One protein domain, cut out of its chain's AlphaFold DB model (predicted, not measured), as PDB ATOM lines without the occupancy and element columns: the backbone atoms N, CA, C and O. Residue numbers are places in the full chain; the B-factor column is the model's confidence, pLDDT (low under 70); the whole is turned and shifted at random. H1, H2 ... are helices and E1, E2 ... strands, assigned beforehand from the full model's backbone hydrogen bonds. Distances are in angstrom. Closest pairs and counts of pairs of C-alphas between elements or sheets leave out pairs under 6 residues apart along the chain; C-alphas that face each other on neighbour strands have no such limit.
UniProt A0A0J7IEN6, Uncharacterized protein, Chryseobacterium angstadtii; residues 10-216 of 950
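This is residues 10 to 216 of the 950 residues of an uncharacterized protein of Chryseobacterium angstadtii (UniProt A0A0J7IEN6). A small head of strands sits at one end of a long helical hairpin, H1 and H2, which makes most of the model's length. The head holds a strongly twisted sheet of five strands, E1, E2, E7, E6 and E4, and a separate two-stranded sheet, E3 and E5, with E3 leading straight into H1. The printed part has 207 residues, with two named helices and seven named strands in the order E1 E2 E3 H1 H2 E4 E5 E6 E7; the class is mixed, helices and strands. The larger sheet runs E1, E2, E7, E6, E4 and is mixed, and the smaller one is antiparallel. The whole is extended, with a radius of gyration of the C-alphas of 31.2 A and spans of 101 by 36 by 26 A.

In the larger sheet, E1 is residues 18 to 20, E2 residues 25 to 28, E7 residues 211 to 215, E6 residues 191 to 198, 23.1 A long, and E4 residues 148 to 155, 21.4 A long. C-alpha 18 is at (-41.754, 4.020, 16.980) and C-alpha 215 at (-37.193, 12.234, 21.746). E3 is residues 33 to 38, 16.8 A long, and E5 residues 177 to 181. H1, residues 39 to 89, is 73.9 A long and ends at C-alpha 89 (17.072, -30.571, -24.126). H2, residues 95 to 143, is 71.9 A long.

E1 and E4 are the edge strands of the larger sheet. E1 and E2 form a hairpin, with N 20 and O 25 2.8 A apart, within hydrogen-bond range. E2 and E7 are parallel, with N 26 and O 212 at 2.8 A. E6 and E7 form a hairpin, with N 192 and O 213 at 2.8 A. E6 and E4 are antiparallel, with N 151 and O 195 at 2.8 A. E3 and E5 are antiparallel at 152 degrees, with N 180 and O 34 at 2.8 A. Residues 10 to 11 also pair antiparallel with residues 36 to 37 of E3. The closest C-alphas of E3 and E6 are those of Ile 38 and Pro 196, 6.9 A apart. H1 and H2 form a helical hairpin: they touch, closest at the C-alphas of Tyr 63 and Tyr 123, 6.2 A apart, and run opposite ways at a shallow tilt of 2 degrees. Neither helix is on the larger sheet. In H1 and H2 every O i to N i+4 pair is within hydrogen-bond range.

The C-alphas farthest apart are those of Gly 91 and Asp 157, at 101.0 A. The printed part has no cut. The links E4 to E5, 21 residues, and E6 to E7, 12 residues, are long. Mean pLDDT of the printed part is 90.6, and no printed residue is under 70.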
ATOM      1  N   TYR A  10     -39.679  11.605   3.578       93.62
ATOM      2  CA  TYR A  10     -39.180  10.251   3.770       93.62
ATOM      3  C   TYR A  10     -38.065  10.223   4.810       93.62
ATOM      4  O   TYR A  10     -37.123  11.017   4.761       93.62
ATOM      5  N   ILE A  11     -38.171   9.272   5.737       89.69
ATOM      6  CA  ILE A  11     -37.191   9.031   6.793       89.69
ATOM      7  C   ILE A  11     -36.888   7.539   6.836       89.69
ATOM      8  O   ILE A  11     -37.796   6.705   6.874       89.69
ATOM      9  N   GLU A  12     -35.603   7.204   6.862       82.12
ATOM     10  CA  GLU A  12     -35.149   5.834   7.074       82.12
ATOM     11  C   GLU A  12     -35.208   5.516   8.572       82.12
ATOM     12  O   GLU A  12     -34.321   5.890   9.342       82.12
ATOM     13  N   SER A  13     -36.283   4.847   9.003       72.88
ATOM     14  CA  SER A  13     -36.462   4.481  10.409       72.88
ATOM     15  C   SER A  13     -35.363   3.525  10.876       72.88
ATOM     16  O   SER A  13     -35.120   2.493  10.243       72.88
ATOM     17  N   LYS A  14     -34.750   3.816  12.022       81.75
ATOM     18  CA  LYS A  14     -33.765   2.940  12.665       81.75
ATOM     19  C   LYS A  14     -34.427   1.955  13.636       81.75
ATOM     20  O   LYS A  14     -35.500   2.238  14.178       81.75
ATOM     21  N   PRO A  15     -33.783   0.806  13.925       79.31
ATOM     22  CA  PRO A  15     -34.276  -0.131  14.928       79.31
ATOM     23  C   PRO A  15     -34.513   0.543  16.288       79.31
ATOM     24  O   PRO A  15     -33.614   1.161  16.853       79.31
ATOM     25  N   GLY A  16     -35.719   0.379  16.838       77.38
ATOM     26  CA  GLY A  16     -36.097   0.908  18.151       77.38
ATOM     27  C   GLY A  16     -36.817   2.259  18.144       77.38
ATOM     28  O   GLY A  16     -37.218   2.687  19.224       77.38
ATOM     29  N   GLN A  17     -37.008   2.887  16.981       88.81
ATOM     30  CA  GLN A  17     -37.914   4.027  16.805       88.81
ATOM     31  C   GLN A  17     -39.363   3.535  16.655       88.81
ATOM     32  O   GLN A  17     -39.599   2.482  16.055       88.81
ATOM     33  N   ALA A  18     -40.330   4.288  17.181       90.19
ATOM     34  CA  ALA A  18     -41.754   4.020  16.980       90.19
ATOM     35  C   ALA A  18     -42.343   5.064  16.028       90.19
ATOM     36  O   ALA A  18     -42.150   6.260  16.223       90.19
ATOM     37  N   PHE A  19     -43.045   4.616  14.985       90.19
ATOM     38  CA  PHE A  19     -43.644   5.514  14.001       90.19
ATOM     39  C   PHE A  19     -45.166   5.361  13.955       90.19
ATOM     40  O   PHE A  19     -45.685   4.328  13.526       90.19
ATOM     41  N   HIS A  20     -45.869   6.410  14.377       88.12
ATOM     42  CA  HIS A  20     -47.327   6.512  14.378       88.12
ATOM     43  C   HIS A  20     -47.779   7.197  13.084       88.12
ATOM     44  O   HIS A  20     -47.722   8.421  12.950       88.12
ATOM     45  N   LYS A  21     -48.154   6.391  12.085       82.50
ATOM     46  CA  LYS A  21     -48.489   6.858  10.725       82.50
ATOM     47  C   LYS A  21     -49.749   7.720  10.663       82.50
ATOM     48  O   LYS A  21     -49.812   8.626   9.842       82.50
ATOM     49  N   ASP A  22     -50.726   7.424  11.508       74.12
ATOM     50  CA  ASP A  22     -52.016   8.109  11.634       74.12
ATOM     51  C   ASP A  22     -51.869   9.606  11.929       74.12
ATOM     52  O   ASP A  22     -52.644  10.425  11.443       74.12
ATOM     53  N   ILE A  23     -50.815   9.963  12.653       79.50
ATOM     54  CA  ILE A  23     -50.508  11.336  13.050       79.50
ATOM     55  C   ILE A  23     -49.122  11.781  12.596       79.50
ATOM     56  O   ILE A  23     -48.654  12.808  13.067       79.50
ATOM     57  N   GLY A  24     -48.430  11.022  11.741       87.69
ATOM     58  CA  GLY A  24     -47.068  11.338  11.305       87.69
ATOM     59  C   GLY A  24     -46.105  11.650  12.444       87.69
ATOM     60  O   GLY A  24     -45.481  12.707  12.407       87.69
ATOM     61  N   TRP A  25     -46.024  10.793  13.460       91.31
ATOM     62  CA  TRP A  25     -45.189  11.018  14.642       91.31
ATOM     63  C   TRP A  25     -44.089   9.964  14.749       91.31
ATOM     64  O   TRP A  25     -44.373   8.775  14.916       91.31
ATOM     65  N   LEU A  26     -42.834  10.401  14.662       93.31
ATOM     66  CA  LEU A  26     -41.649   9.584  14.884       93.31
ATOM     67  C   LEU A  26     -41.134   9.799  16.308       93.31
ATOM     68  O   LEU A  26     -40.584  10.848  16.645       93.31
ATOM     69  N   GLU A  27     -41.293   8.776  17.134       93.00
ATOM     70  CA  GLU A  27     -40.813   8.755  18.504       93.00
ATOM     71  C   GLU A  27     -39.437   8.082  18.584       93.00
ATOM     72  O   GLU A  27     -39.261   6.896  18.273       93.00
ATOM     73  N   LEU A  28     -38.459   8.857  19.042       93.25
ATOM     74  CA  LEU A  28     -37.090   8.441  19.303       93.25
ATOM     75  C   LEU A  28     -36.930   8.089  20.787       93.25
ATOM     76  O   LEU A  28     -37.448   8.764  21.681       93.25
ATOM     77  N   LYS A  29     -36.131   7.058  21.082       91.44
ATOM     78  CA  LYS A  29     -35.783   6.713  22.474       91.44
ATOM     79  C   LYS A  29     -34.940   7.793  23.153       91.44
ATOM     80  O   LYS A  29     -35.042   7.980  24.361       91.44
ATOM     81  N   LYS A  30     -34.098   8.465  22.375       92.62
ATOM     82  CA  LYS A  30     -33.228   9.577  22.761       92.62
ATOM     83  C   LYS A  30     -32.899  10.403  21.521       92.62
ATOM     84  O   LYS A  30     -33.122   9.930  20.407       92.62
ATOM     85  N   ALA A  31     -32.354  11.588  21.730       92.50
ATOM     86  CA  ALA A  31     -31.761  12.432  20.718       92.50
ATOM     87  C   ALA A  31     -30.764  11.632  19.872       92.50
ATOM     88  O   ALA A  31     -29.909  10.893  20.376       92.50
ATOM     89  N   GLU A  32     -30.917  11.748  18.561       92.62
ATOM     90  CA  GLU A  32     -30.037  11.134  17.583       92.62
ATOM     91  C   GLU A  32     -30.119  11.874  16.247       92.62
ATOM     92  O   GLU A  32     -31.028  12.677  16.017       92.62
ATOM     93  N   SER A  33     -29.172  11.566  15.360       92.44
ATOM     94  CA  SER A  33     -29.119  12.122  14.009       92.44
ATOM     95  C   SER A  33     -29.471  11.085  12.949       92.44
ATOM     96  O   SER A  33     -29.065   9.918  13.046       92.44
ATOM     97  N   PHE A  34     -30.199  11.490  11.914       92.69
ATOM     98  CA  PHE A  34     -30.535  10.651  10.764       92.69
ATOM     99  C   PHE A  34     -30.866  11.492   9.531       92.69
ATOM    100  O   PHE A  34     -31.199  12.672   9.615       92.69
ATOM    101  N   ASN A  35     -30.787  10.863   8.358       92.75
ATOM    102  CA  ASN A  35     -31.070  11.545   7.103       92.75
ATOM    103  C   ASN A  35     -32.574  11.662   6.853       92.75
ATOM    104  O   ASN A  35     -33.329  10.702   7.028       92.75
ATOM    105  N   ILE A  36     -32.966  12.836   6.375       94.31
ATOM    106  CA  ILE A  36     -34.314  13.152   5.919       94.31
ATOM    107  C   ILE A  36     -34.241  13.484   4.437       94.31
ATOM    108  O   ILE A  36     -33.321  14.173   3.984       94.31
ATOM    109  N   TYR A  37     -35.212  12.980   3.683       95.69
ATOM    110  CA  TYR A  37     -35.297  13.157   2.242       95.69
ATOM    111  C   TYR A  37     -36.682  13.645   1.838       95.69
ATOM    112  O   TYR A  37     -37.688  13.297   2.456       95.69
ATOM    113  N   ILE A  38     -36.735  14.363   0.722       96.50
ATOM    114  CA  ILE A  38     -37.947  14.407  -0.096       96.50
ATOM    115  C   ILE A  38     -38.084  13.034  -0.763       96.50
ATOM    116  O   ILE A  38     -37.145  12.563  -1.416       96.50
ATOM    117  N   LYS A  39     -39.229  12.371  -0.598       95.56
ATOM    118  CA  LYS A  39     -39.447  11.000  -1.074       95.56
ATOM    119  C   LYS A  39     -39.207  10.884  -2.579       95.56
ATOM    120  O   LYS A  39     -38.486   9.998  -3.026       95.56
ATOM    121  N   GLU A  40     -39.757  11.808  -3.357       95.00
ATOM    122  CA  GLU A  40     -39.632  11.827  -4.813       95.00
ATOM    123  C   GLU A  40     -38.177  11.994  -5.271       95.00
ATOM    124  O   GLU A  40     -37.760  11.404  -6.270       95.00
ATOM    125  N   PHE A  41     -37.389  12.776  -4.527       94.88
ATOM    126  CA  PHE A  41     -35.960  12.927  -4.778       94.88
ATOM    127  C   PHE A  41     -35.214  11.622  -4.476       94.88
ATOM    128  O   PHE A  41     -34.414  11.170  -5.298       94.88
ATOM    129  N   LYS A  42     -35.502  10.992  -3.327       95.50
ATOM    130  CA  LYS A  42     -34.888   9.722  -2.911       95.50
ATOM    131  C   LYS A  42     -35.156   8.611  -3.920       95.50
ATOM    132  O   LYS A  42     -34.208   7.960  -4.346       95.50
ATOM    133  N   ASP A  43     -36.401   8.459  -4.365       95.50
ATOM    134  CA  ASP A  43     -36.787   7.437  -5.342       95.50
ATOM    135  C   ASP A  43     -35.999   7.594  -6.658       95.50
ATOM    136  O   ASP A  43     -35.459   6.626  -7.199       95.50
ATOM    137  N   ARG A  44     -35.864   8.830  -7.162       95.50
ATOM    138  CA  ARG A  44     -35.085   9.121  -8.379       95.50
ATOM    139  C   ARG A  44     -33.592   8.880  -8.180       95.50
ATOM    140  O   ARG A  44     -32.938   8.320  -9.062       95.50
ATOM    141  N   LYS A  45     -33.053   9.293  -7.029       95.00
ATOM    142  CA  LYS A  45     -31.647   9.083  -6.682       95.00
ATOM    143  C   LYS A  45     -31.324   7.591  -6.570       95.00
ATOM    144  O   LYS A  45     -30.310   7.163  -7.108       95.00
ATOM    145  N   ASP A  46     -32.187   6.792  -5.953       95.12
ATOM    146  CA  ASP A  46     -31.975   5.350  -5.791       95.12
ATOM    147  C   ASP A  46     -31.939   4.622  -7.141       95.12
ATOM    148  O   ASP A  46     -31.089   3.755  -7.360       95.12
ATOM    149  N   VAL A  47     -32.805   5.003  -8.086       96.62
ATOM    150  CA  VAL A  47     -32.758   4.478  -9.462       96.62
ATOM    151  C   VAL A  47     -31.430   4.838 -10.138       96.62
ATOM    152  O   VAL A  47     -30.825   3.994 -10.807       96.62
ATOM    153  N   LEU A  48     -30.946   6.068  -9.946       95.94
ATOM    154  CA  LEU A  48     -29.666   6.519 -10.493       95.94
ATOM    155  C   LEU A  48     -28.471   5.779  -9.857       95.94
ATOM    156  O   LEU A  48     -27.574   5.334 -10.577       95.94
ATOM    157  N   ASP A  49     -28.487   5.569  -8.540       95.94
ATOM    158  CA  ASP A  49     -27.478   4.798  -7.801       95.94
ATOM    159  C   ASP A  49     -27.422   3.341  -8.296       95.94
ATOM    160  O   ASP A  49     -26.342   2.792  -8.547       95.94
ATOM    161  N   GLN A  50     -28.585   2.711  -8.498       96.62
ATOM    162  CA  GLN A  50     -28.684   1.353  -9.040       96.62
ATOM    163  C   GLN A  50     -28.151   1.267 -10.474       96.62
ATOM    164  O   GLN A  50     -27.433   0.318 -10.807       96.62
ATOM    165  N   LYS A  51     -28.460   2.262 -11.317       96.12
ATOM    166  CA  LYS A  51     -27.931   2.359 -12.684       96.12
ATOM    167  C   LYS A  51     -26.405   2.459 -12.673       96.12
ATOM    168  O   LYS A  51     -25.753   1.649 -13.329       96.12
ATOM    169  N   LYS A  52     -25.836   3.357 -11.858       96.50
ATOM    170  CA  LYS A  52     -24.379   3.500 -11.687       96.50
ATOM    171  C   LYS A  52     -23.732   2.181 -11.281       96.50
ATOM    172  O   LYS A  52     -22.758   1.760 -11.901       96.50
ATOM    173  N   LYS A  53     -24.282   1.505 -10.267       96.94
ATOM    174  CA  LYS A  53     -23.768   0.209  -9.806       96.94
ATOM    175  C   LYS A  53     -23.771  -0.829 -10.931       96.94
ATOM    176  O   LYS A  53     -22.750  -1.462 -11.178       96.94
ATOM    177  N   LYS A  54     -24.885  -0.951 -11.657       97.06
ATOM    178  CA  LYS A  54     -25.026  -1.884 -12.783       97.06
ATOM    179  C   LYS A  54     -24.032  -1.597 -13.914       97.06
ATOM    180  O   LYS A  54     -23.479  -2.537 -14.486       97.06
ATOM    181  N   ASP A  55     -23.801  -0.328 -14.238       96.12
ATOM    182  CA  ASP A  55     -22.861   0.069 -15.291       96.12
ATOM    183  C   ASP A  55     -21.399  -0.160 -14.868       96.12
ATOM    184  O   ASP A  55     -20.609  -0.668 -15.668       96.12
ATOM    185  N   LEU A  56     -21.050   0.092 -13.598       96.38
ATOM    186  CA  LEU A  56     -19.734  -0.243 -13.038       96.38
ATOM    187  C   LEU A  56     -19.482  -1.757 -13.012       96.38
ATOM    188  O   LEU A  56     -18.405  -2.205 -13.409       96.38
ATOM    189  N   ASP A  57     -20.476  -2.552 -12.606       96.75
ATOM    190  CA  ASP A  57     -20.387  -4.016 -12.617       96.75
ATOM    191  C   ASP A  57     -20.202  -4.544 -14.048       96.75
ATOM    192  O   ASP A  57     -19.379  -5.430 -14.292       96.75
ATOM    193  N   ARG A  58     -20.906  -3.960 -15.029       96.38
ATOM    194  CA  ARG A  58     -20.721  -4.282 -16.451       96.38
ATOM    195  C   ARG A  58     -19.308  -3.939 -16.927       96.38
ATOM    196  O   ARG A  58     -18.686  -4.782 -17.573       96.38
ATOM    197  N   ALA A  59     -18.795  -2.752 -16.599       95.19
ATOM    198  CA  ALA A  59     -17.441  -2.333 -16.967       95.19
ATOM    199  C   ALA A  59     -16.374  -3.251 -16.349       95.19
ATOM    200  O   ALA A  59     -15.437  -3.664 -17.032       95.19
ATOM    201  N   LYS A  60     -16.545  -3.636 -15.078       96.00
ATOM    202  CA  LYS A  60     -15.646  -4.564 -14.375       96.00
ATOM    203  C   LYS A  60     -15.671  -5.962 -14.995       96.00
ATOM    204  O   LYS A  60     -14.621  -6.573 -15.175       96.00
ATOM    205  N   ASN A  61     -16.852  -6.464 -15.353       95.56
ATOM    206  CA  ASN A  61     -16.991  -7.763 -16.012       95.56
ATOM    207  C   ASN A  61     -16.360  -7.775 -17.411       95.56
ATOM    208  O   ASN A  61     -15.711  -8.757 -17.773       95.56
ATOM    209  N   ASP A  62     -16.506  -6.695 -18.185       95.00
ATOM    210  CA  ASP A  62     -15.855  -6.557 -19.495       95.00
ATOM    211  C   ASP A  62     -14.326  -6.478 -19.368       95.00
ATOM    212  O   ASP A  62     -13.617  -7.187 -20.086       95.00
ATOM    213  N   TYR A  63     -13.821  -5.703 -18.399       94.56
ATOM    214  CA  TYR A  63     -12.398  -5.662 -18.057       94.56
ATOM    215  C   TYR A  63     -11.865  -7.060 -17.733       94.56
ATOM    216  O   TYR A  63     -10.945  -7.518 -18.404       94.56
ATOM    217  N   ASN A  64     -12.497  -7.767 -16.788       94.62
ATOM    218  CA  ASN A  64     -12.095  -9.116 -16.381       94.62
ATOM    219  C   ASN A  64     -12.123 -10.102 -17.555       94.62
ATOM    220  O   ASN A  64     -11.223 -10.920 -17.716       94.62
ATOM    221  N   LYS A  65     -13.150 -10.037 -18.410       95.06
ATOM    222  CA  LYS A  65     -13.250 -10.906 -19.589       95.06
ATOM    223  C   LYS A  65     -12.097 -10.657 -20.566       95.06
ATOM    224  O   LYS A  65     -11.515 -11.614 -21.078       95.06
ATOM    225  N   LYS A  66     -11.776  -9.388 -20.835       94.19
ATOM    226  CA  LYS A  66     -10.700  -8.996 -21.755       94.19
ATOM    227  C   LYS A  66      -9.318  -9.297 -21.176       94.19
ATOM    228  O   LYS A  66      -8.486  -9.839 -21.898       94.19
ATOM    229  N   SER A  67      -9.082  -8.999 -19.900       92.88
ATOM    230  CA  SER A  67      -7.812  -9.272 -19.221       92.88
ATOM    231  C   SER A  67      -7.537 -10.774 -19.128       92.88
ATOM    232  O   SER A  67      -6.451 -11.204 -19.512       92.88
ATOM    233  N   ASN A  68      -8.538 -11.585 -18.762       93.31
ATOM    234  CA  ASN A  68      -8.420 -13.046 -18.719       93.31
ATOM    235  C   ASN A  68      -8.086 -13.643 -20.094       93.31
ATOM    236  O   ASN A  68      -7.345 -14.618 -20.182       93.31
ATOM    237  N   ALA A  69      -8.609 -13.074 -21.187       92.06
ATOM    238  CA  ALA A  69      -8.272 -13.537 -22.534       92.06
ATOM    239  C   ALA A  69      -6.791 -13.292 -22.878       92.06
ATOM    240  O   ALA A  69      -6.153 -14.149 -23.490       92.06
ATOM    241  N   VAL A  70      -6.231 -12.150 -22.458       91.38
ATOM    242  CA  VAL A  70      -4.792 -11.863 -22.602       91.38
ATOM    243  C   VAL A  70      -3.964 -12.772 -21.690       91.38
ATOM    244  O   VAL A  70      -2.910 -13.251 -22.105       91.38
ATOM    245  N   GLU A  71      -4.463 -13.077 -20.493       90.50
ATOM    246  CA  GLU A  71      -3.800 -13.969 -19.536       90.50
ATOM    247  C   GLU A  71      -3.718 -15.403 -20.055       90.50
ATOM    248  O   GLU A  71      -2.655 -16.017 -20.036       90.50
ATOM    249  N   GLN A  72      -4.808 -15.915 -20.630       91.38
ATOM    250  CA  GLN A  72      -4.822 -17.221 -21.288       91.38
ATOM    251  C   GLN A  72      -3.841 -17.284 -22.466       91.38
ATOM    252  O   GLN A  72      -3.222 -18.320 -22.704       91.38
ATOM    253  N   GLU A  73      -3.685 -16.193 -23.219       87.75
ATOM    254  CA  GLU A  73      -2.697 -16.107 -24.300       87.75
ATOM    255  C   GLU A  73      -1.255 -16.083 -23.763       87.75
ATOM    256  O   GLU A  73      -0.359 -16.721 -24.333       87.75
ATOM    257  N   ALA A  74      -1.029 -15.375 -22.652       87.25
ATOM    258  CA  ALA A  74       0.250 -15.350 -21.950       87.25
ATOM    259  C   ALA A  74       0.610 -16.744 -21.420       87.25
ATOM    260  O   ALA A  74       1.717 -17.215 -21.682       87.25
ATOM    261  N   GLN A  75      -0.343 -17.437 -20.792       88.94
ATOM    262  CA  GLN A  75      -0.158 -18.790 -20.280       88.94
ATOM    263  C   GLN A  75       0.161 -19.777 -21.405       88.94
ATOM    264  O   GLN A  75       1.168 -20.471 -21.340       88.94
ATOM    265  N   LYS A  76      -0.603 -19.764 -22.508       89.38
ATOM    266  CA  LYS A  76      -0.306 -20.601 -23.688       89.38
ATOM    267  C   LYS A  76       1.091 -20.340 -24.256       89.38
ATOM    268  O   LYS A  76       1.739 -21.259 -24.753       89.38
ATOM    269  N   SER A  77       1.550 -19.087 -24.222       86.94
ATOM    270  CA  SER A  77       2.902 -18.732 -24.667       86.94
ATOM    271  C   SER A  77       3.970 -19.263 -23.709       86.94
ATOM    272  O   SER A  77       4.996 -19.751 -24.173       86.94
ATOM    273  N   TYR A  78       3.721 -19.200 -22.401       87.12
ATOM    274  CA  TYR A  78       4.600 -19.753 -21.373       87.12
ATOM    275  C   TYR A  78       4.701 -21.281 -21.473       87.12
ATOM    276  O   TYR A  78       5.805 -21.809 -21.588       87.12
ATOM    277  N   ASP A  79       3.564 -21.978 -21.548       90.50
ATOM    278  CA  ASP A  79       3.502 -23.437 -21.702       90.50
ATOM    279  C   ASP A  79       4.252 -23.896 -22.964       90.50
ATOM    280  O   ASP A  79       4.969 -24.897 -22.957       90.50
ATOM    281  N   PHE A  80       4.139 -23.127 -24.055       90.25
ATOM    282  CA  PHE A  80       4.899 -23.370 -25.279       90.25
ATOM    283  C   PHE A  80       6.411 -23.204 -25.076       90.25
ATOM    284  O   PHE A  80       7.166 -24.039 -25.566       90.25
ATOM    285  N   ILE A  81       6.869 -22.159 -24.375       87.69
ATOM    286  CA  ILE A  81       8.301 -21.943 -24.092       87.69
ATOM    287  C   ILE A  81       8.862 -23.095 -23.253       87.69
ATOM    288  O   ILE A  81       9.936 -23.607 -23.571       87.69
ATOM    289  N   VAL A  82       8.128 -23.523 -22.221       88.81
ATOM    290  CA  VAL A  82       8.499 -24.661 -21.365       88.81
ATOM    291  C   VAL A  82       8.655 -25.921 -22.217       88.81
ATOM    292  O   VAL A  82       9.721 -26.532 -22.218       88.81
ATOM    293  N   LYS A  83       7.654 -26.241 -23.047       91.06
ATOM    294  CA  LYS A  83       7.717 -27.394 -23.955       91.06
ATOM    295  C   LYS A  83       8.865 -27.295 -24.969       91.06
ATOM    296  O   LYS A  83       9.560 -28.277 -25.205       91.06
ATOM    297  N   ASN A  84       9.080 -26.122 -25.565       89.75
ATOM    298  CA  ASN A  84      10.147 -25.887 -26.543       89.75
ATOM    299  C   ASN A  84      11.541 -26.067 -25.915       89.75
ATOM    300  O   ASN A  84      12.447 -26.574 -26.571       89.75
ATOM    301  N   ARG A  85      11.706 -25.701 -24.635       89.50
ATOM    302  CA  ARG A  85      12.918 -25.974 -23.846       89.50
ATOM    303  C   ARG A  85      13.108 -27.471 -23.602       89.50
ATOM    304  O   ARG A  85      14.220 -27.965 -23.767       89.50
ATOM    305  N   ASP A  86      12.049 -28.187 -23.237       91.44
ATOM    306  CA  ASP A  86      12.115 -29.636 -23.020       91.44
ATOM    307  C   ASP A  86      12.474 -30.391 -24.314       91.44
ATOM    308  O   ASP A  86      13.327 -31.279 -24.302       91.44
ATOM    309  N   ASP A  87      11.886 -29.998 -25.450       91.38
ATOM    310  CA  ASP A  87      12.179 -30.587 -26.761       91.38
ATOM    311  C   ASP A  87      13.614 -30.272 -27.242       91.38
ATOM    312  O   ASP A  87      14.253 -31.141 -27.844       91.38
ATOM    313  N   TYR A  88      14.155 -29.083 -26.942       89.88
ATOM    314  CA  TYR A  88      15.568 -28.744 -27.180       89.88
ATOM    315  C   TYR A  88      16.516 -29.611 -26.337       89.88
ATOM    316  O   TYR A  88      17.419 -30.240 -26.888       89.88
ATOM    317  N   ASN A  89      16.265 -29.735 -25.027       89.94
ATOM    318  CA  ASN A  89      17.072 -30.571 -24.126       89.94
ATOM    319  C   ASN A  89      17.078 -32.055 -24.536       89.94
ATOM    320  O   ASN A  89      18.045 -32.768 -24.283       89.94
ATOM    321  N   ALA A  90      16.004 -32.524 -25.180       90.94
ATOM    322  CA  ALA A  90      15.887 -33.876 -25.723       90.94
ATOM    323  C   ALA A  90      16.499 -34.045 -27.133       90.94
ATOM    324  O   ALA A  90      16.371 -35.118 -27.723       90.94
ATOM    325  N   GLY A  91      17.113 -33.001 -27.706       87.94
ATOM    326  CA  GLY A  91      17.732 -33.017 -29.036       87.94
ATOM    327  C   GLY A  91      16.747 -33.010 -30.214       87.94
ATOM    328  O   GLY A  91      17.151 -33.257 -31.350       87.94
ATOM    329  N   LYS A  92      15.455 -32.741 -29.978       90.31
ATOM    330  CA  LYS A  92      14.412 -32.751 -31.023       90.31
ATOM    331  C   LYS A  92      14.338 -31.448 -31.825       90.31
ATOM    332  O   LYS A  92      13.729 -31.426 -32.892       90.31
ATOM    333  N   VAL A  93      14.927 -30.365 -31.317       87.94
ATOM    334  CA  VAL A  93      14.932 -29.025 -31.927       87.94
ATOM    335  C   VAL A  93      16.361 -28.478 -31.903       87.94
ATOM    336  O   VAL A  93      17.060 -28.637 -30.908       87.94
ATOM    337  N   LYS A  94      16.809 -27.840 -32.993       89.50
ATOM    338  CA  LYS A  94      18.133 -27.194 -33.071       89.50
ATOM    339  C   LYS A  94      18.144 -25.871 -32.297       89.50
ATOM    340  O   LYS A  94      17.129 -25.179 -32.276       89.50
ATOM    341  N   GLU A  95      19.295 -25.492 -31.746       86.38
ATOM    342  CA  GLU A  95      19.502 -24.257 -30.962       86.38
ATOM    343  C   GLU A  95      18.976 -23.001 -31.675       86.38
ATOM    344  O   GLU A  95      18.146 -22.280 -31.134       86.38
ATOM    345  N   GLU A  96      19.311 -22.832 -32.955       87.00
ATOM    346  CA  GLU A  96      18.847 -21.712 -33.791       87.00
ATOM    347  C   GLU A  96      17.312 -21.599 -33.846       87.00
ATOM    348  O   GLU A  96      16.748 -20.506 -33.890       87.00
ATOM    349  N   THR A  97      16.614 -22.740 -33.846       86.50
ATOM    350  CA  THR A  97      15.143 -22.797 -33.865       86.50
ATOM    351  C   THR A  97      14.560 -22.561 -32.473       86.50
ATOM    352  O   THR A  97      13.520 -21.912 -32.350       86.50
ATOM    353  N   TYR A  98      15.224 -23.057 -31.425       86.50
ATOM    354  CA  TYR A  98      14.861 -22.784 -30.038       86.50
ATOM    355  C   TYR A  98      14.927 -21.278 -29.746       86.50
ATOM    356  O   TYR A  98      13.912 -20.701 -29.347       86.50
ATOM    357  N   ASP A  99      16.053 -20.636 -30.058       86.31
ATOM    358  CA  ASP A  99      16.273 -19.203 -29.842       86.31
ATOM    359  C   ASP A  99      15.313 -18.348 -30.670       86.31
ATOM    360  O   ASP A  99      14.719 -17.396 -30.160       86.31
ATOM    361  N   ALA A 100      15.077 -18.713 -31.936       86.81
ATOM    362  CA  ALA A 100      14.096 -18.027 -32.775       86.81
ATOM    363  C   ALA A 100      12.669 -18.112 -32.194       86.81
ATOM    364  O   ALA A 100      11.923 -17.128 -32.235       86.81
ATOM    365  N   ASN A 101      12.286 -19.262 -31.627       87.50
ATOM    366  CA  ASN A 101      10.986 -19.469 -30.986       87.50
ATOM    367  C   ASN A 101      10.844 -18.677 -29.677       87.50
ATOM    368  O   ASN A 101       9.780 -18.097 -29.438       87.50
ATOM    369  N   VAL A 102      11.893 -18.639 -28.848       85.31
ATOM    370  CA  VAL A 102      11.927 -17.846 -27.609       85.31
ATOM    371  C   VAL A 102      11.829 -16.359 -27.943       85.31
ATOM    372  O   VAL A 102      10.888 -15.705 -27.491       85.31
ATOM    373  N   ARG A 103      12.687 -15.853 -28.839       86.00
ATOM    374  CA  ARG A 103      12.708 -14.438 -29.245       86.00
ATOM    375  C   ARG A 103      11.352 -13.967 -29.775       86.00
ATOM    376  O   ARG A 103      10.827 -12.949 -29.334       86.00
ATOM    377  N   LYS A 104      10.709 -14.759 -30.640       85.94
ATOM    378  CA  LYS A 104       9.369 -14.448 -31.178       85.94
ATOM    379  C   LYS A 104       8.284 -14.378 -30.091       85.94
ATOM    380  O   LYS A 104       7.301 -13.648 -30.229       85.94
ATOM    381  N   ARG A 105       8.407 -15.153 -29.009       85.31
ATOM    382  CA  ARG A 105       7.441 -15.152 -27.895       85.31
ATOM    383  C   ARG A 105       7.727 -14.061 -26.866       85.31
ATOM    384  O   ARG A 105       6.759 -13.542 -26.301       85.31
ATOM    385  N   GLU A 106       8.991 -13.687 -26.684       81.81
ATOM    386  CA  GLU A 106       9.422 -12.498 -25.937       81.81
ATOM    387  C   GLU A 106       8.932 -11.207 -26.603       81.81
ATOM    388  O   GLU A 106       8.324 -10.372 -25.933       81.81
ATOM    389  N   GLU A 107       9.050 -11.088 -27.929       81.38
ATOM    390  CA  GLU A 107       8.434 -10.001 -28.712       81.38
ATOM    391  C   GLU A 107       6.908  -9.939 -28.477       81.38
ATOM    392  O   GLU A 107       6.327  -8.870 -28.272       81.38
ATOM    393  N   GLY A 108       6.252 -11.103 -28.390       83.50
ATOM    394  CA  GLY A 108       4.837 -11.208 -28.024       83.50
ATOM    395  C   GLY A 108       4.513 -10.803 -26.577       83.50
ATOM    396  O   GLY A 108       3.382 -10.399 -26.305       83.50
ATOM    397  N   MET A 109       5.465 -10.881 -25.634       83.38
ATOM    398  CA  MET A 109       5.250 -10.421 -24.251       83.38
ATOM    399  C   MET A 109       5.110  -8.902 -24.183       83.38
ATOM    400  O   MET A 109       4.219  -8.413 -23.487       83.38
ATOM    401  N   ALA A 110       5.924  -8.161 -24.938       81.75
ATOM    402  CA  ALA A 110       5.804  -6.707 -25.028       81.75
ATOM    403  C   ALA A 110       4.428  -6.293 -25.585       81.75
ATOM    404  O   ALA A 110       3.758  -5.436 -25.008       81.75
ATOM    405  N   ALA A 111       3.952  -6.976 -26.633       85.88
ATOM    406  CA  ALA A 111       2.623  -6.743 -27.200       85.88
ATOM    407  C   ALA A 111       1.488  -7.026 -26.194       85.88
ATOM    408  O   ALA A 111       0.554  -6.233 -26.074       85.88
ATOM    409  N   ARG A 112       1.577  -8.116 -25.415       88.44
ATOM    410  CA  ARG A 112       0.593  -8.426 -24.359       88.44
ATOM    411  C   ARG A 112       0.612  -7.407 -23.223       88.44
ATOM    412  O   ARG A 112      -0.455  -7.012 -22.762       88.44
ATOM    413  N   LYS A 113       1.793  -6.943 -22.798       88.06
ATOM    414  CA  LYS A 113       1.928  -5.881 -21.788       88.06
ATOM    415  C   LYS A 113       1.248  -4.587 -22.249       88.06
ATOM    416  O   LYS A 113       0.494  -4.000 -21.476       88.06
ATOM    417  N   ASN A 114       1.444  -4.195 -23.509       88.56
ATOM    418  CA  ASN A 114       0.756  -3.043 -24.099       88.56
ATOM    419  C   ASN A 114      -0.762  -3.251 -24.123       88.56
ATOM    420  O   ASN A 114      -1.504  -2.379 -23.686       88.56
ATOM    421  N   LYS A 115      -1.228  -4.442 -24.514       91.81
ATOM    422  CA  LYS A 115      -2.657  -4.788 -24.526       91.81
ATOM    423  C   LYS A 115      -3.292  -4.745 -23.130       91.81
ATOM    424  O   LYS A 115      -4.411  -4.263 -22.987       91.81
ATOM    425  N   TYR A 116      -2.588  -5.195 -22.087       88.75
ATOM    426  CA  TYR A 116      -3.040  -5.034 -20.699       88.75
ATOM    427  C   TYR A 116      -3.165  -3.564 -20.298       88.75
ATOM    428  O   TYR A 116      -4.164  -3.186 -19.686       88.75
ATOM    429  N   ALA A 117      -2.178  -2.737 -20.656       91.12
ATOM    430  CA  ALA A 117      -2.221  -1.302 -20.393       91.12
ATOM    431  C   ALA A 117      -3.381  -0.622 -21.144       91.12
ATOM    432  O   ALA A 117      -4.103   0.175 -20.554       91.12
ATOM    433  N   GLU A 118      -3.623  -0.984 -22.407       93.56
ATOM    434  CA  GLU A 118      -4.763  -0.502 -23.199       93.56
ATOM    435  C   GLU A 118      -6.109  -0.881 -22.568       93.56
ATOM    436  O   GLU A 118      -6.984  -0.028 -22.430       93.56
ATOM    437  N   ILE A 119      -6.268  -2.138 -22.135       93.88
ATOM    438  CA  ILE A 119      -7.484  -2.615 -21.457       93.88
ATOM    439  C   ILE A 119      -7.691  -1.873 -20.129       93.88
ATOM    440  O   ILE A 119      -8.810  -1.453 -19.834       93.88
ATOM    441  N   GLY A 120      -6.625  -1.681 -19.343       92.31
ATOM    442  CA  GLY A 120      -6.669  -0.923 -18.091       92.31
ATOM    443  C   GLY A 120      -7.054   0.543 -18.303       92.31
ATOM    444  O   GLY A 120      -7.963   1.041 -17.643       92.31
ATOM    445  N   ASN A 121      -6.437   1.213 -19.278       94.50
ATOM    446  CA  ASN A 121      -6.756   2.599 -19.629       94.50
ATOM    447  C   ASN A 121      -8.201   2.744 -20.131       94.50
ATOM    448  O   ASN A 121      -8.897   3.677 -19.738       94.50
ATOM    449  N   ALA A 122      -8.676   1.808 -20.960       94.00
ATOM    450  CA  ALA A 122     -10.056   1.800 -21.441       94.00
ATOM    451  C   ALA A 122     -11.069   1.597 -20.302       94.00
ATOM    452  O   ALA A 122     -12.107   2.263 -20.275       94.00
ATOM    453  N   TYR A 123     -10.768   0.712 -19.347       95.00
ATOM    454  CA  TYR A 123     -11.589   0.518 -18.152       95.00
ATOM    455  C   TYR A 123     -11.647   1.785 -17.292       95.00
ATOM    456  O   TYR A 123     -12.745   2.241 -16.979       95.00
ATOM    457  N   ASN A 124     -10.498   2.397 -16.986       95.19
ATOM    458  CA  ASN A 124     -10.440   3.630 -16.196       95.19
ATOM    459  C   ASN A 124     -11.245   4.757 -16.855       95.19
ATOM    460  O   ASN A 124     -12.085   5.366 -16.198       95.19
ATOM    461  N   LYS A 125     -11.080   4.954 -18.171       95.88
ATOM    462  CA  LYS A 125     -11.863   5.935 -18.935       95.88
ATOM    463  C   LYS A 125     -13.368   5.657 -18.867       95.88
ATOM    464  O   LYS A 125     -14.157   6.570 -18.667       95.88
ATOM    465  N   THR A 126     -13.771   4.390 -18.970       96.25
ATOM    466  CA  THR A 126     -15.186   3.995 -18.851       96.25
ATOM    467  C   THR A 126     -15.741   4.306 -17.457       96.25
ATOM    468  O   THR A 126     -16.860   4.794 -17.332       96.25
ATOM    469  N   VAL A 127     -14.969   4.047 -16.396       96.38
ATOM    470  CA  VAL A 127     -15.357   4.370 -15.013       96.38
ATOM    471  C   VAL A 127     -15.471   5.885 -14.806       96.38
ATOM    472  O   VAL A 127     -16.422   6.337 -14.166       96.38
ATOM    473  N   GLU A 128     -14.547   6.671 -15.359       96.75
ATOM    474  CA  GLU A 128     -14.609   8.137 -15.346       96.75
ATOM    475  C   GLU A 128     -15.867   8.660 -16.052       96.75
ATOM    476  O   GLU A 128     -16.594   9.467 -15.469       96.75
ATOM    477  N   ASP A 129     -16.176   8.157 -17.251       96.38
ATOM    478  CA  ASP A 129     -17.366   8.546 -18.015       96.38
ATOM    479  C   ASP A 129     -18.666   8.198 -17.262       96.38
ATOM    480  O   ASP A 129     -19.575   9.027 -17.177       96.38
ATOM    481  N   ILE A 130     -18.740   7.009 -16.641       96.69
ATOM    482  CA  ILE A 130     -19.880   6.599 -15.799       96.69
ATOM    483  C   ILE A 130     -20.049   7.551 -14.610       96.69
ATOM    484  O   ILE A 130     -21.163   7.994 -14.323       96.69
ATOM    485  N   ASN A 131     -18.960   7.877 -13.908       96.25
ATOM    486  CA  ASN A 131     -19.010   8.790 -12.768       96.25
ATOM    487  C   ASN A 131     -19.424  10.201 -13.196       96.25
ATOM    488  O   ASN A 131     -20.269  10.806 -12.543       96.25
ATOM    489  N   LYS A 132     -18.894  10.706 -14.314       96.69
ATOM    490  CA  LYS A 132     -19.240  12.028 -14.845       96.69
ATOM    491  C   LYS A 132     -20.713  12.117 -15.249       96.69
ATOM    492  O   LYS A 132     -21.371  13.111 -14.934       96.69
ATOM    493  N   GLN A 133     -21.243  11.085 -15.911       95.88
ATOM    494  CA  GLN A 133     -22.664  11.028 -16.256       95.88
ATOM    495  C   GLN A 133     -23.534  10.985 -14.997       95.88
ATOM    496  O   GLN A 133     -24.516  11.714 -14.916       95.88
ATOM    497  N   TYR A 134     -23.149  10.186 -13.998       96.81
ATOM    498  CA  TYR A 134     -23.856  10.124 -12.722       96.81
ATOM    499  C   TYR A 134     -23.909  11.488 -12.016       96.81
ATOM    500  O   TYR A 134     -24.984  11.896 -11.591       96.81
ATOM    501  N   GLU A 135     -22.793  12.221 -11.924       95.81
ATOM    502  CA  GLU A 135     -22.786  13.554 -11.297       95.81
ATOM    503  C   GLU A 135     -23.628  14.571 -12.083       95.81
ATOM    504  O   GLU A 135     -24.315  15.407 -11.492       95.81
ATOM    505  N   THR A 136     -23.625  14.474 -13.417       96.56
ATOM    506  CA  THR A 136     -24.466  15.312 -14.289       96.56
ATOM    507  C   THR A 136     -25.952  15.031 -14.049       96.56
ATOM    508  O   THR A 136     -26.720  15.958 -13.790       96.56
ATOM    509  N   ASP A 137     -26.350  13.756 -14.061       95.25
ATOM    510  CA  ASP A 137     -27.732  13.326 -13.826       95.25
ATOM    511  C   ASP A 137     -28.187  13.683 -12.398       95.25
ATOM    512  O   ASP A 137     -29.303  14.160 -12.201       95.25
ATOM    513  N   LEU A 138     -27.318  13.513 -11.394       94.25
ATOM    514  CA  LEU A 138     -27.608  13.868 -10.004       94.25
ATOM    515  C   LEU A 138     -27.801  15.378  -9.831       94.25
ATOM    516  O   LEU A 138     -28.694  15.799  -9.096       94.25
ATOM    517  N   THR A 139     -26.988  16.190 -10.508       93.94
ATOM    518  CA  THR A 139     -27.132  17.653 -10.506       93.94
ATOM    519  C   THR A 139     -28.449  18.063 -11.155       93.94
ATOM    520  O   THR A 139     -29.188  18.845 -10.567       93.94
ATOM    521  N   ALA A 140     -28.812  17.466 -12.296       94.12
ATOM    522  CA  ALA A 140     -30.102  17.712 -12.938       94.12
ATOM    523  C   ALA A 140     -31.292  17.328 -12.035       94.12
ATOM    524  O   ALA A 140     -32.275  18.060 -11.966       94.12
ATOM    525  N   ILE A 141     -31.197  16.219 -11.289       93.69
ATOM    526  CA  ILE A 141     -32.223  15.843 -10.303       93.69
ATOM    527  C   ILE A 141     -32.309  16.881  -9.177       93.69
ATOM    528  O   ILE A 141     -33.415  17.252  -8.802       93.69
ATOM    529  N   LYS A 142     -31.180  17.346  -8.622       92.50
ATOM    530  CA  LYS A 142     -31.169  18.380  -7.567       92.50
ATOM    531  C   LYS A 142     -31.753  19.705  -8.058       92.50
ATOM    532  O   LYS A 142     -32.471  20.365  -7.312       92.50
ATOM    533  N   ASP A 143     -31.476  20.058  -9.308       92.31
ATOM    534  CA  ASP A 143     -31.957  21.280  -9.945       92.31
ATOM    535  C   ASP A 143     -33.489  21.362  -9.990       92.31
ATOM    536  O   ASP A 143     -34.040  22.446  -9.801       92.31
ATOM    537  N   ASP A 144     -34.177  20.223 -10.132       92.44
ATOM    538  CA  ASP A 144     -35.645  20.155 -10.098       92.44
ATOM    539  C   ASP A 144     -36.251  20.574  -8.745       92.44
ATOM    540  O   ASP A 144     -37.438  20.885  -8.683       92.44
ATOM    541  N   TYR A 145     -35.461  20.589  -7.665       93.69
ATOM    542  CA  TYR A 145     -35.916  20.933  -6.314       93.69
ATOM    543  C   TYR A 145     -35.409  22.297  -5.834       93.69
ATOM    544  O   TYR A 145     -35.631  22.635  -4.678       93.69
ATOM    545  N   LYS A 146     -34.780  23.115  -6.694       92.69
ATOM    546  CA  LYS A 146     -34.183  24.421  -6.330       92.69
ATOM    547  C   LYS A 146     -35.123  25.407  -5.631       92.69
ATOM    548  O   LYS A 146     -34.640  26.274  -4.915       92.69
ATOM    549  N   SER A 147     -36.434  25.303  -5.843       92.38
ATOM    550  CA  SER A 147     -37.450  26.165  -5.223       92.38
ATOM    551  C   SER A 147     -38.070  25.578  -3.948       92.38
ATOM    552  O   SER A 147     -39.015  26.160  -3.412       92.38
ATOM    553  N   VAL A 148     -37.584  24.435  -3.455       94.00
ATOM    554  CA  VAL A 148     -38.099  23.828  -2.220       94.00
ATOM    555  C   VAL A 148     -37.664  24.627  -0.998       94.00
ATOM    556  O   VAL A 148     -36.500  25.012  -0.862       94.00
ATOM    557  N   ARG A 149     -38.615  24.822  -0.086       93.44
ATOM    558  CA  ARG A 149     -38.434  25.345   1.268       93.44
ATOM    559  C   ARG A 149     -38.816  24.269   2.285       93.44
ATOM    560  O   ARG A 149     -39.528  23.321   1.957       93.44
ATOM    561  N   TRP A 150     -38.349  24.432   3.518       93.75
ATOM    562  CA  TRP A 150     -38.654  23.525   4.622       93.75
ATOM    563  C   TRP A 150     -39.297  24.275   5.777       93.75
ATOM    564  O   TRP A 150     -38.758  25.273   6.254       93.75
ATOM    565  N   VAL A 151     -40.422  23.754   6.259       92.69
ATOM    566  CA  VAL A 151     -40.864  24.010   7.627       92.69
ATOM    567  C   VAL A 151     -39.914  23.244   8.541       92.69
ATOM    568  O   VAL A 151     -39.723  22.043   8.351       92.69
ATOM    569  N   HIS A 152     -39.304  23.932   9.502       91.19
ATOM    570  CA  HIS A 152     -38.467  23.322  10.530       91.19
ATOM    571  C   HIS A 152     -38.582  24.134  11.812       91.19
ATOM    572  O   HIS A 152     -37.886  25.133  11.982       91.19
ATOM    573  N   GLN A 153     -39.490  23.714  12.692       88.00
ATOM    574  CA  GLN A 153     -39.816  24.467  13.901       88.00
ATOM    575  C   GLN A 153     -40.151  23.562  15.081       88.00
ATOM    576  O   GLN A 153     -40.704  22.471  14.917       88.00
ATOM    577  N   LEU A 154     -39.818  24.043  16.277       88.19
ATOM    578  CA  LEU A 154     -40.262  23.452  17.531       88.19
ATOM    579  C   LEU A 154     -41.763  23.699  17.698       88.19
ATOM    580  O   LEU A 154     -42.263  24.783  17.412       88.19
ATOM    581  N   VAL A 155     -42.481  22.688  18.165       86.69
ATOM    582  CA  VAL A 155     -43.921  22.741  18.392       86.69
ATOM    583  C   VAL A 155     -44.191  22.720  19.892       86.69
ATOM    584  O   VAL A 155     -43.578  21.945  20.626       86.69
ATOM    585  N   GLY A 156     -45.099  23.588  20.338       79.81
ATOM    586  CA  GLY A 156     -45.536  23.674  21.730       79.81
ATOM    587  C   GLY A 156     -46.671  22.700  22.045       79.81
ATOM    588  O   GLY A 156     -46.444  21.533  22.354       79.81
ATOM    589  N   ASP A 157     -47.906  23.191  21.984       74.06
ATOM    590  CA  ASP A 157     -49.103  22.533  22.523       74.06
ATOM    591  C   ASP A 157     -49.970  21.812  21.471       74.06
ATOM    592  O   ASP A 157     -50.859  21.024  21.806       74.06
ATOM    593  N   ARG A 158     -49.795  22.133  20.187       77.19
ATOM    594  CA  ARG A 158     -50.526  21.527  19.065       77.19
ATOM    595  C   ARG A 158     -49.767  21.697  17.764       77.19
ATOM    596  O   ARG A 158     -48.883  22.538  17.666       77.19
ATOM    597  N   ARG A 159     -50.179  20.951  16.734       79.19
ATOM    598  CA  ARG A 159     -49.682  21.160  15.370       79.19
ATOM    599  C   ARG A 159     -49.760  22.644  14.978       79.19
ATOM    600  O   ARG A 159     -50.800  23.266  15.210       79.19
ATOM    601  N   PRO A 160     -48.687  23.191  14.387       76.56
ATOM    602  CA  PRO A 160     -48.623  24.600  14.035       76.56
ATOM    603  C   PRO A 160     -49.641  24.940  12.945       76.56
ATOM    604  O   PRO A 160     -49.911  24.134  12.052       76.56
ATOM    605  N   GLU A 161     -50.187  26.151  12.997       80.88
ATOM    606  CA  GLU A 161     -50.956  26.700  11.884       80.88
ATOM    607  C   GLU A 161     -49.973  27.236  10.841       80.88
ATOM    608  O   GLU A 161     -49.229  28.175  11.104       80.88
ATOM    609  N   LEU A 162     -49.925  26.584   9.678       87.44
ATOM    610  CA  LEU A 162     -48.920  26.857   8.650       87.44
ATOM    611  C   LEU A 162     -49.465  27.779   7.560       87.44
ATOM    612  O   LEU A 162     -50.603  27.625   7.107       87.44
ATOM    613  N   THR A 163     -48.620  28.689   7.090       87.69
ATOM    614  CA  THR A 163     -48.825  29.567   5.932       87.69
ATOM    615  C   THR A 163     -47.678  29.381   4.932       87.69
ATOM    616  O   THR A 163     -46.753  28.603   5.170       87.69
ATOM    617  N   ALA A 164     -47.726  30.068   3.787       85.94
ATOM    618  CA  ALA A 164     -46.644  30.008   2.797       85.94
ATOM    619  C   ALA A 164     -45.308  30.562   3.342       85.94
ATOM    620  O   ALA A 164     -44.239  30.242   2.826       85.94
ATOM    621  N   GLU A 165     -45.374  31.362   4.405       85.94
ATOM    622  CA  GLU A 165     -44.253  31.985   5.104       85.94
ATOM    623  C   GLU A 165     -43.704  31.129   6.257       85.94
ATOM    624  O   GLU A 165     -42.730  31.520   6.887       85.94
ATOM    625  N   SER A 166     -44.275  29.951   6.539       86.38
ATOM    626  CA  SER A 166     -43.849  29.084   7.654       86.38
ATOM    627  C   SER A 166     -42.560  28.287   7.388       86.38
ATOM    628  O   SER A 166     -42.408  27.174   7.888       86.38
ATOM    629  N   PHE A 167     -41.629  28.810   6.586       87.38
ATOM    630  CA  PHE A 167     -40.335  28.166   6.344       87.38
ATOM    631  C   PHE A 167     -39.262  28.655   7.317       87.38
ATOM    632  O   PHE A 167     -39.284  29.791   7.778       87.38
ATOM    633  N   ASN A 168     -38.285  27.796   7.594       84.25
ATOM    634  CA  ASN A 168     -37.114  28.166   8.377       84.25
ATOM    635  C   ASN A 168     -36.036  28.760   7.457       84.25
ATOM    636  O   ASN A 168     -35.449  28.041   6.649       84.25
ATOM    637  N   GLU A 169     -35.766  30.061   7.584       78.69
ATOM    638  CA  GLU A 169     -34.740  30.768   6.797       78.69
ATOM    639  C   GLU A 169     -33.311  30.252   7.024       78.69
ATOM    640  O   GLU A 169     -32.473  30.400   6.141       78.69
ATOM    641  N   ALA A 170     -33.025  29.602   8.159       78.31
ATOM    642  CA  ALA A 170     -31.721  28.980   8.396       78.31
ATOM    643  C   ALA A 170     -31.493  27.725   7.532       78.31
ATOM    644  O   ALA A 170     -30.382  27.197   7.497       78.31
ATOM    645  N   MET A 171     -32.534  27.222   6.861       84.44
ATOM    646  CA  MET A 171     -32.414  26.139   5.894       84.44
ATOM    647  C   MET A 171     -32.300  26.686   4.473       84.44
ATOM    648  O   MET A 171     -33.181  27.398   3.986       84.44
ATOM    649  N   ASP A 172     -31.246  26.261   3.779       87.00
ATOM    650  CA  ASP A 172     -31.010  26.645   2.393       87.00
ATOM    651  C   ASP A 172     -32.181  26.227   1.494       87.00
ATOM    652  O   ASP A 172     -32.640  25.075   1.491       87.00
ATOM    653  N   MET A 173     -32.645  27.172   0.676       89.75
ATOM    654  CA  MET A 173     -33.595  26.879  -0.392       89.75
ATOM    655  C   MET A 173     -32.978  25.870  -1.367       89.75
ATOM    656  O   MET A 173     -31.798  25.951  -1.704       89.75
ATOM    657  N   GLY A 174     -33.774  24.912  -1.836       91.31
ATOM    658  CA  GLY A 174     -33.282  23.846  -2.707       91.31
ATOM    659  C   GLY A 174     -32.786  22.598  -1.977       91.31
ATOM    660  O   GLY A 174     -32.346  21.639  -2.618       91.31
ATOM    661  N   THR A 175     -32.869  22.575  -0.644       92.62
ATOM    662  CA  THR A 175     -32.514  21.400   0.157       92.62
ATOM    663  C   THR A 175     -33.438  20.228  -0.183       92.62
ATOM    664  O   THR A 175     -34.629  20.243   0.113       92.62
ATOM    665  N   SER A 176     -32.887  19.179  -0.796       93.38
ATOM    666  CA  SER A 176     -33.610  17.947  -1.164       93.38
ATOM    667  C   SER A 176     -33.403  16.800  -0.169       93.38
ATOM    668  O   SER A 176     -34.196  15.856  -0.108       93.38
ATOM    669  N   SER A 177     -32.342  16.894   0.632       93.19
ATOM    670  CA  SER A 177     -32.030  15.990   1.734       93.19
ATOM    671  C   SER A 177     -31.063  16.650   2.706       93.19
ATOM    672  O   SER A 177     -30.190  17.397   2.264       93.19
ATOM    673  N   PHE A 178     -31.149  16.317   3.989       93.44
ATOM    674  CA  PHE A 178     -30.219  16.796   5.013       93.44
ATOM    675  C   PHE A 178     -30.121  15.799   6.174       93.44
ATOM    676  O   PHE A 178     -31.004  14.961   6.368       93.44
ATOM    677  N   ASN A 179     -29.029  15.877   6.936       92.75
ATOM    678  CA  ASN A 179     -28.877  15.120   8.175       92.75
ATOM    679  C   ASN A 179     -29.515  15.920   9.315       92.75
ATOM    680  O   ASN A 179     -28.983  16.950   9.725       92.75
ATOM    681  N   PHE A 180     -30.666  15.463   9.791       92.31
ATOM    682  CA  PHE A 180     -31.361  16.065  10.917       92.31
ATOM    683  C   PHE A 180     -30.769  15.545  12.224       92.31
ATOM    684  O   PHE A 180     -30.555  14.344  12.363       92.31
ATOM    685  N   THR A 181     -30.539  16.439  13.183       91.38
ATOM    686  CA  THR A 181     -30.136  16.086  14.548       91.38
ATOM    687  C   THR A 181     -31.195  16.596  15.506       91.38
ATOM    688  O   THR A 181     -31.458  17.794  15.544       91.38
ATOM    689  N   PHE A 182     -31.811  15.689  16.265       92.75
ATOM    690  CA  PHE A 182     -32.677  16.095  17.367       92.75
ATOM    691  C   PHE A 182     -31.805  16.490  18.560       92.75
ATOM    692  O   PHE A 182     -30.957  15.706  18.977       92.75
ATOM    693  N   GLU A 183     -32.003  17.687  19.102       91.25
ATOM    694  CA  GLU A 183     -31.151  18.239  20.159       91.25
ATOM    695  C   GLU A 183     -31.501  17.682  21.552       91.25
ATOM    696  O   GLU A 183     -32.673  17.594  21.926       91.25
ATOM    697  N   GLU A 184     -30.485  17.349  22.360       91.94
ATOM    698  CA  GLU A 184     -30.666  16.707  23.677       91.94
ATOM    699  C   GLU A 184     -31.482  17.560  24.663       91.94
ATOM    700  O   GLU A 184     -32.269  17.035  25.448       91.94
ATOM    701  N   PHE A 185     -31.353  18.890  24.618       90.69
ATOM    702  CA  PHE A 185     -32.075  19.782  25.536       90.69
ATOM    703  C   PHE A 185     -33.600  19.808  25.294       90.69
ATOM    704  O   PHE A 185     -34.345  20.307  26.138       90.69
ATOM    705  N   LEU A 186     -34.080  19.252  24.176       93.25
ATOM    706  CA  LEU A 186     -35.506  19.105  23.865       93.25
ATOM    707  C   LEU A 186     -36.067  17.732  24.275       93.25
ATOM    708  O   LEU A 186     -37.269  17.489  24.130       93.25
ATOM    709  N   GLU A 187     -35.230  16.827  24.796       94.25
ATOM    710  CA  GLU A 187     -35.682  15.519  25.266       94.25
ATOM    711  C   GLU A 187     -36.703  15.633  26.405       94.25
ATOM    712  O   GLU A 187     -36.587  16.460  27.315       94.25
ATOM    713  N   GLY A 188     -37.683  14.732  26.392       89.25
ATOM    714  CA  GLY A 188     -38.712  14.597  27.422       89.25
ATOM    715  C   GLY A 188     -40.115  14.798  26.867       89.25
ATOM    716  O   GLY A 188     -40.997  13.991  27.174       89.25
ATOM    717  N   GLY A 189     -40.283  15.822  26.030       86.56
ATOM    718  CA  GLY A 189     -41.575  16.260  25.497       86.56
ATOM    719  C   GLY A 189     -41.506  17.164  24.269       86.56
ATOM    720  O   GLY A 189     -42.540  17.457  23.688       86.56
ATOM    721  N   GLY A 190     -40.316  17.595  23.841       90.25
ATOM    722  CA  GLY A 190     -40.190  18.471  22.682       90.25
ATOM    723  C   GLY A 190     -40.535  17.736  21.398       90.25
ATOM    724  O   GLY A 190     -40.155  16.574  21.224       90.25
ATOM    725  N   ALA A 191     -41.243  18.418  20.506       92.12
ATOM    726  CA  ALA A 191     -41.597  17.902  19.195       92.12
ATOM    727  C   ALA A 191     -41.180  18.904  18.119       92.12
ATOM    728  O   ALA A 191     -41.539  20.074  18.188       92.12
ATOM    729  N   VAL A 192     -40.427  18.453  17.123       92.56
ATOM    730  CA  VAL A 192     -40.022  19.269  15.974       92.56
ATOM    731  C   VAL A 192     -40.864  18.866  14.777       92.56
ATOM    732  O   VAL A 192     -40.958  17.680  14.459       92.56
ATOM    733  N   TYR A 193     -41.476  19.843  14.115       93.75
ATOM    734  CA  TYR A 193     -42.219  19.628  12.882       93.75
ATOM    735  C   TYR A 193     -41.351  19.916  11.662       93.75
ATOM    736  O   TYR A 193     -40.737  20.982  11.579       93.75
ATOM    737  N   LEU A 194     -41.343  18.973  10.718       94.62
ATOM    738  CA  LEU A 194     -40.623  19.071   9.454       94.62
ATOM    739  C   LEU A 194     -41.557  18.838   8.272       94.62
ATOM    740  O   LEU A 194     -42.290  17.848   8.259       94.62
ATOM    741  N   GLU A 195     -41.484  19.698   7.258       95.25
ATOM    742  CA  GLU A 195     -42.246  19.535   6.016       95.25
ATOM    743  C   GLU A 195     -41.568  20.239   4.825       95.25
ATOM    744  O   GLU A 195     -41.357  21.453   4.891       95.25
ATOM    745  N   PRO A 196     -41.245  19.529   3.727       95.81
ATOM    746  CA  PRO A 196     -40.842  20.151   2.474       95.81
ATOM    747  C   PRO A 196     -42.055  20.676   1.701       95.81
ATOM    748  O   PRO A 196     -43.072  19.994   1.571       95.81
ATOM    749  N   PHE A 197     -41.929  21.859   1.108       95.06
ATOM    750  CA  PHE A 197     -42.961  22.431   0.245       95.06
ATOM    751  C   PHE A 197     -42.359  23.358  -0.815       95.06
ATOM    752  O   PHE A 197     -41.214  23.803  -0.710       95.06
ATOM    753  N   TRP A 198     -43.120  23.644  -1.871       94.06
ATOM    754  CA  TRP A 198     -42.678  24.546  -2.933       94.06
ATOM    755  C   TRP A 198     -42.826  26.003  -2.503       94.06
ATOM    756  O   TRP A 198     -43.877  26.384  -1.980       94.06
ATOM    757  N   ALA A 199     -41.812  26.833  -2.758       91.38
ATOM    758  CA  ALA A 199     -41.884  28.262  -2.475       91.38
ATOM    759  C   ALA A 199     -43.132  28.896  -3.120       91.38
ATOM    760  O   ALA A 199     -43.421  28.662  -4.293       91.38
ATOM    761  N   GLY A 200     -43.868  29.694  -2.344       87.56
ATOM    762  CA  GLY A 200     -45.128  30.309  -2.774       87.56
ATOM    763  C   GLY A 200     -46.371  29.423  -2.621       87.56
ATOM    764  O   GLY A 200     -47.472  29.894  -2.888       87.56
ATOM    765  N   THR A 201     -46.229  28.173  -2.165       91.50
ATOM    766  CA  THR A 201     -47.365  27.296  -1.835       91.50
ATOM    767  C   THR A 201     -47.543  27.162  -0.324       91.50
ATOM    768  O   THR A 201     -46.638  27.461   0.453       91.50
ATOM    769  N   LYS A 202     -48.733  26.726   0.107       91.06
ATOM    770  CA  LYS A 202     -49.029  26.464   1.517       91.06
ATOM    771  C   LYS A 202     -48.603  25.029   1.888       91.06
ATOM    772  O   LYS A 202     -49.035  24.096   1.199       91.06
ATOM    773  N   PRO A 203     -47.836  24.829   2.975       91.81
ATOM    774  CA  PRO A 203     -47.611  23.506   3.555       91.81
ATOM    775  C   PRO A 203     -48.935  22.811   3.909       91.81
ATOM    776  O   PRO A 203     -49.920  23.454   4.279       91.81
ATOM    777  N   GLN A 204     -48.964  21.490   3.807       88.56
ATOM    778  CA  GLN A 204     -50.124  20.646   4.086       88.56
ATOM    779  C   GLN A 204     -50.358  20.430   5.584       88.56
ATOM    780  O   GLN A 204     -51.489  20.159   5.979       88.56
ATOM    781  N   GLY A 205     -49.325  20.520   6.430       87.19
ATOM    782  CA  GLY A 205     -49.480  20.410   7.885       87.19
ATOM    783  C   GLY A 205     -49.779  18.998   8.397       87.19
ATOM    784  O   GLY A 205     -50.143  18.832   9.566       87.19
ATOM    785  N   LYS A 206     -49.637  17.971   7.547       85.12
ATOM    786  CA  LYS A 206     -50.003  16.577   7.844       85.12
ATOM    787  C   LYS A 206     -49.119  15.559   7.130       85.12
ATOM    788  O   LYS A 206     -48.513  15.843   6.100       85.12
ATOM    789  N   TYR A 207     -49.085  14.342   7.661       87.56
ATOM    790  CA  TYR A 207     -48.457  13.196   6.999       87.56
ATOM    791  C   TYR A 207     -49.289  12.764   5.776       87.56
ATOM    792  O   TYR A 207     -50.516  12.833   5.863       87.56
ATOM    793  N   PRO A 208     -48.687  12.332   4.646       91.31
ATOM    794  CA  PRO A 208     -47.268  12.037   4.408       91.31
ATOM    795  C   PRO A 208     -46.395  13.212   3.945       91.31
ATOM    796  O   PRO A 208     -45.262  12.994   3.519       91.31
ATOM    797  N   HIS A 209     -46.885  14.447   4.025       92.12
ATOM    798  CA  HIS A 209     -46.138  15.632   3.596       92.12
ATOM    799  C   HIS A 209     -45.186  16.130   4.680       92.12
ATOM    800  O   HIS A 209     -44.017  16.361   4.404       92.12
ATOM    801  N   GLY A 210     -45.646  16.196   5.929       91.81
ATOM    802  CA  GLY A 210     -44.814  16.540   7.078       91.81
ATOM    803  C   GLY A 210     -44.879  15.529   8.216       91.81
ATOM    804  O   GLY A 210     -45.731  14.635   8.254       91.81
ATOM    805  N   ILE A 211     -43.955  15.672   9.161       92.69
ATOM    806  CA  ILE A 211     -43.768  14.750  10.281       92.69
ATOM    807  C   ILE A 211     -43.403  15.505  11.563       92.69
ATOM    808  O   ILE A 211     -42.717  16.523  11.524       92.69
ATOM    809  N   LEU A 212     -43.861  14.988  12.699       93.31
ATOM    810  CA  LEU A 212     -43.417  15.376  14.034       93.31
ATOM    811  C   LEU A 212     -42.358  14.388  14.510       93.31
ATOM    812  O   LEU A 212     -42.551  13.177  14.414       93.31
ATOM    813  N   ILE A 213     -41.250  14.898  15.029       93.94
ATOM    814  CA  ILE A 213     -40.170  14.094  15.598       93.94
ATOM    815  C   ILE A 213     -40.017  14.487  17.058       93.94
ATOM    816  O   ILE A 213     -39.919  15.671  17.368       93.94
ATOM    817  N   ASN A 214     -39.980  13.504  17.948       94.00
ATOM    818  CA  ASN A 214     -39.811  13.697  19.385       94.00
ATOM    819  C   ASN A 214     -38.764  12.724  19.927       94.00
ATOM    820  O   ASN A 214     -38.681  11.590  19.463       94.00
ATOM    821  N   ALA A 215     -38.027  13.133  20.960       93.12
ATOM    822  CA  ALA A 215     -37.193  12.234  21.746       93.12
ATOM    823  C   ALA A 215     -37.656  12.165  23.208       93.12
ATOM    824  O   ALA A 215     -37.787  13.183  23.892       93.12
ATOM    825  N   LYS A 216     -37.856  10.944  23.718       89.69
ATOM    826  CA  LYS A 216     -38.263  10.715  25.116       89.69
ATOM    827  C   LYS A 216     -37.141  10.925  26.127       89.69
ATOM    828  O   LYS A 216     -37.423  11.376  27.238       89.69
TER     829      LYS A 216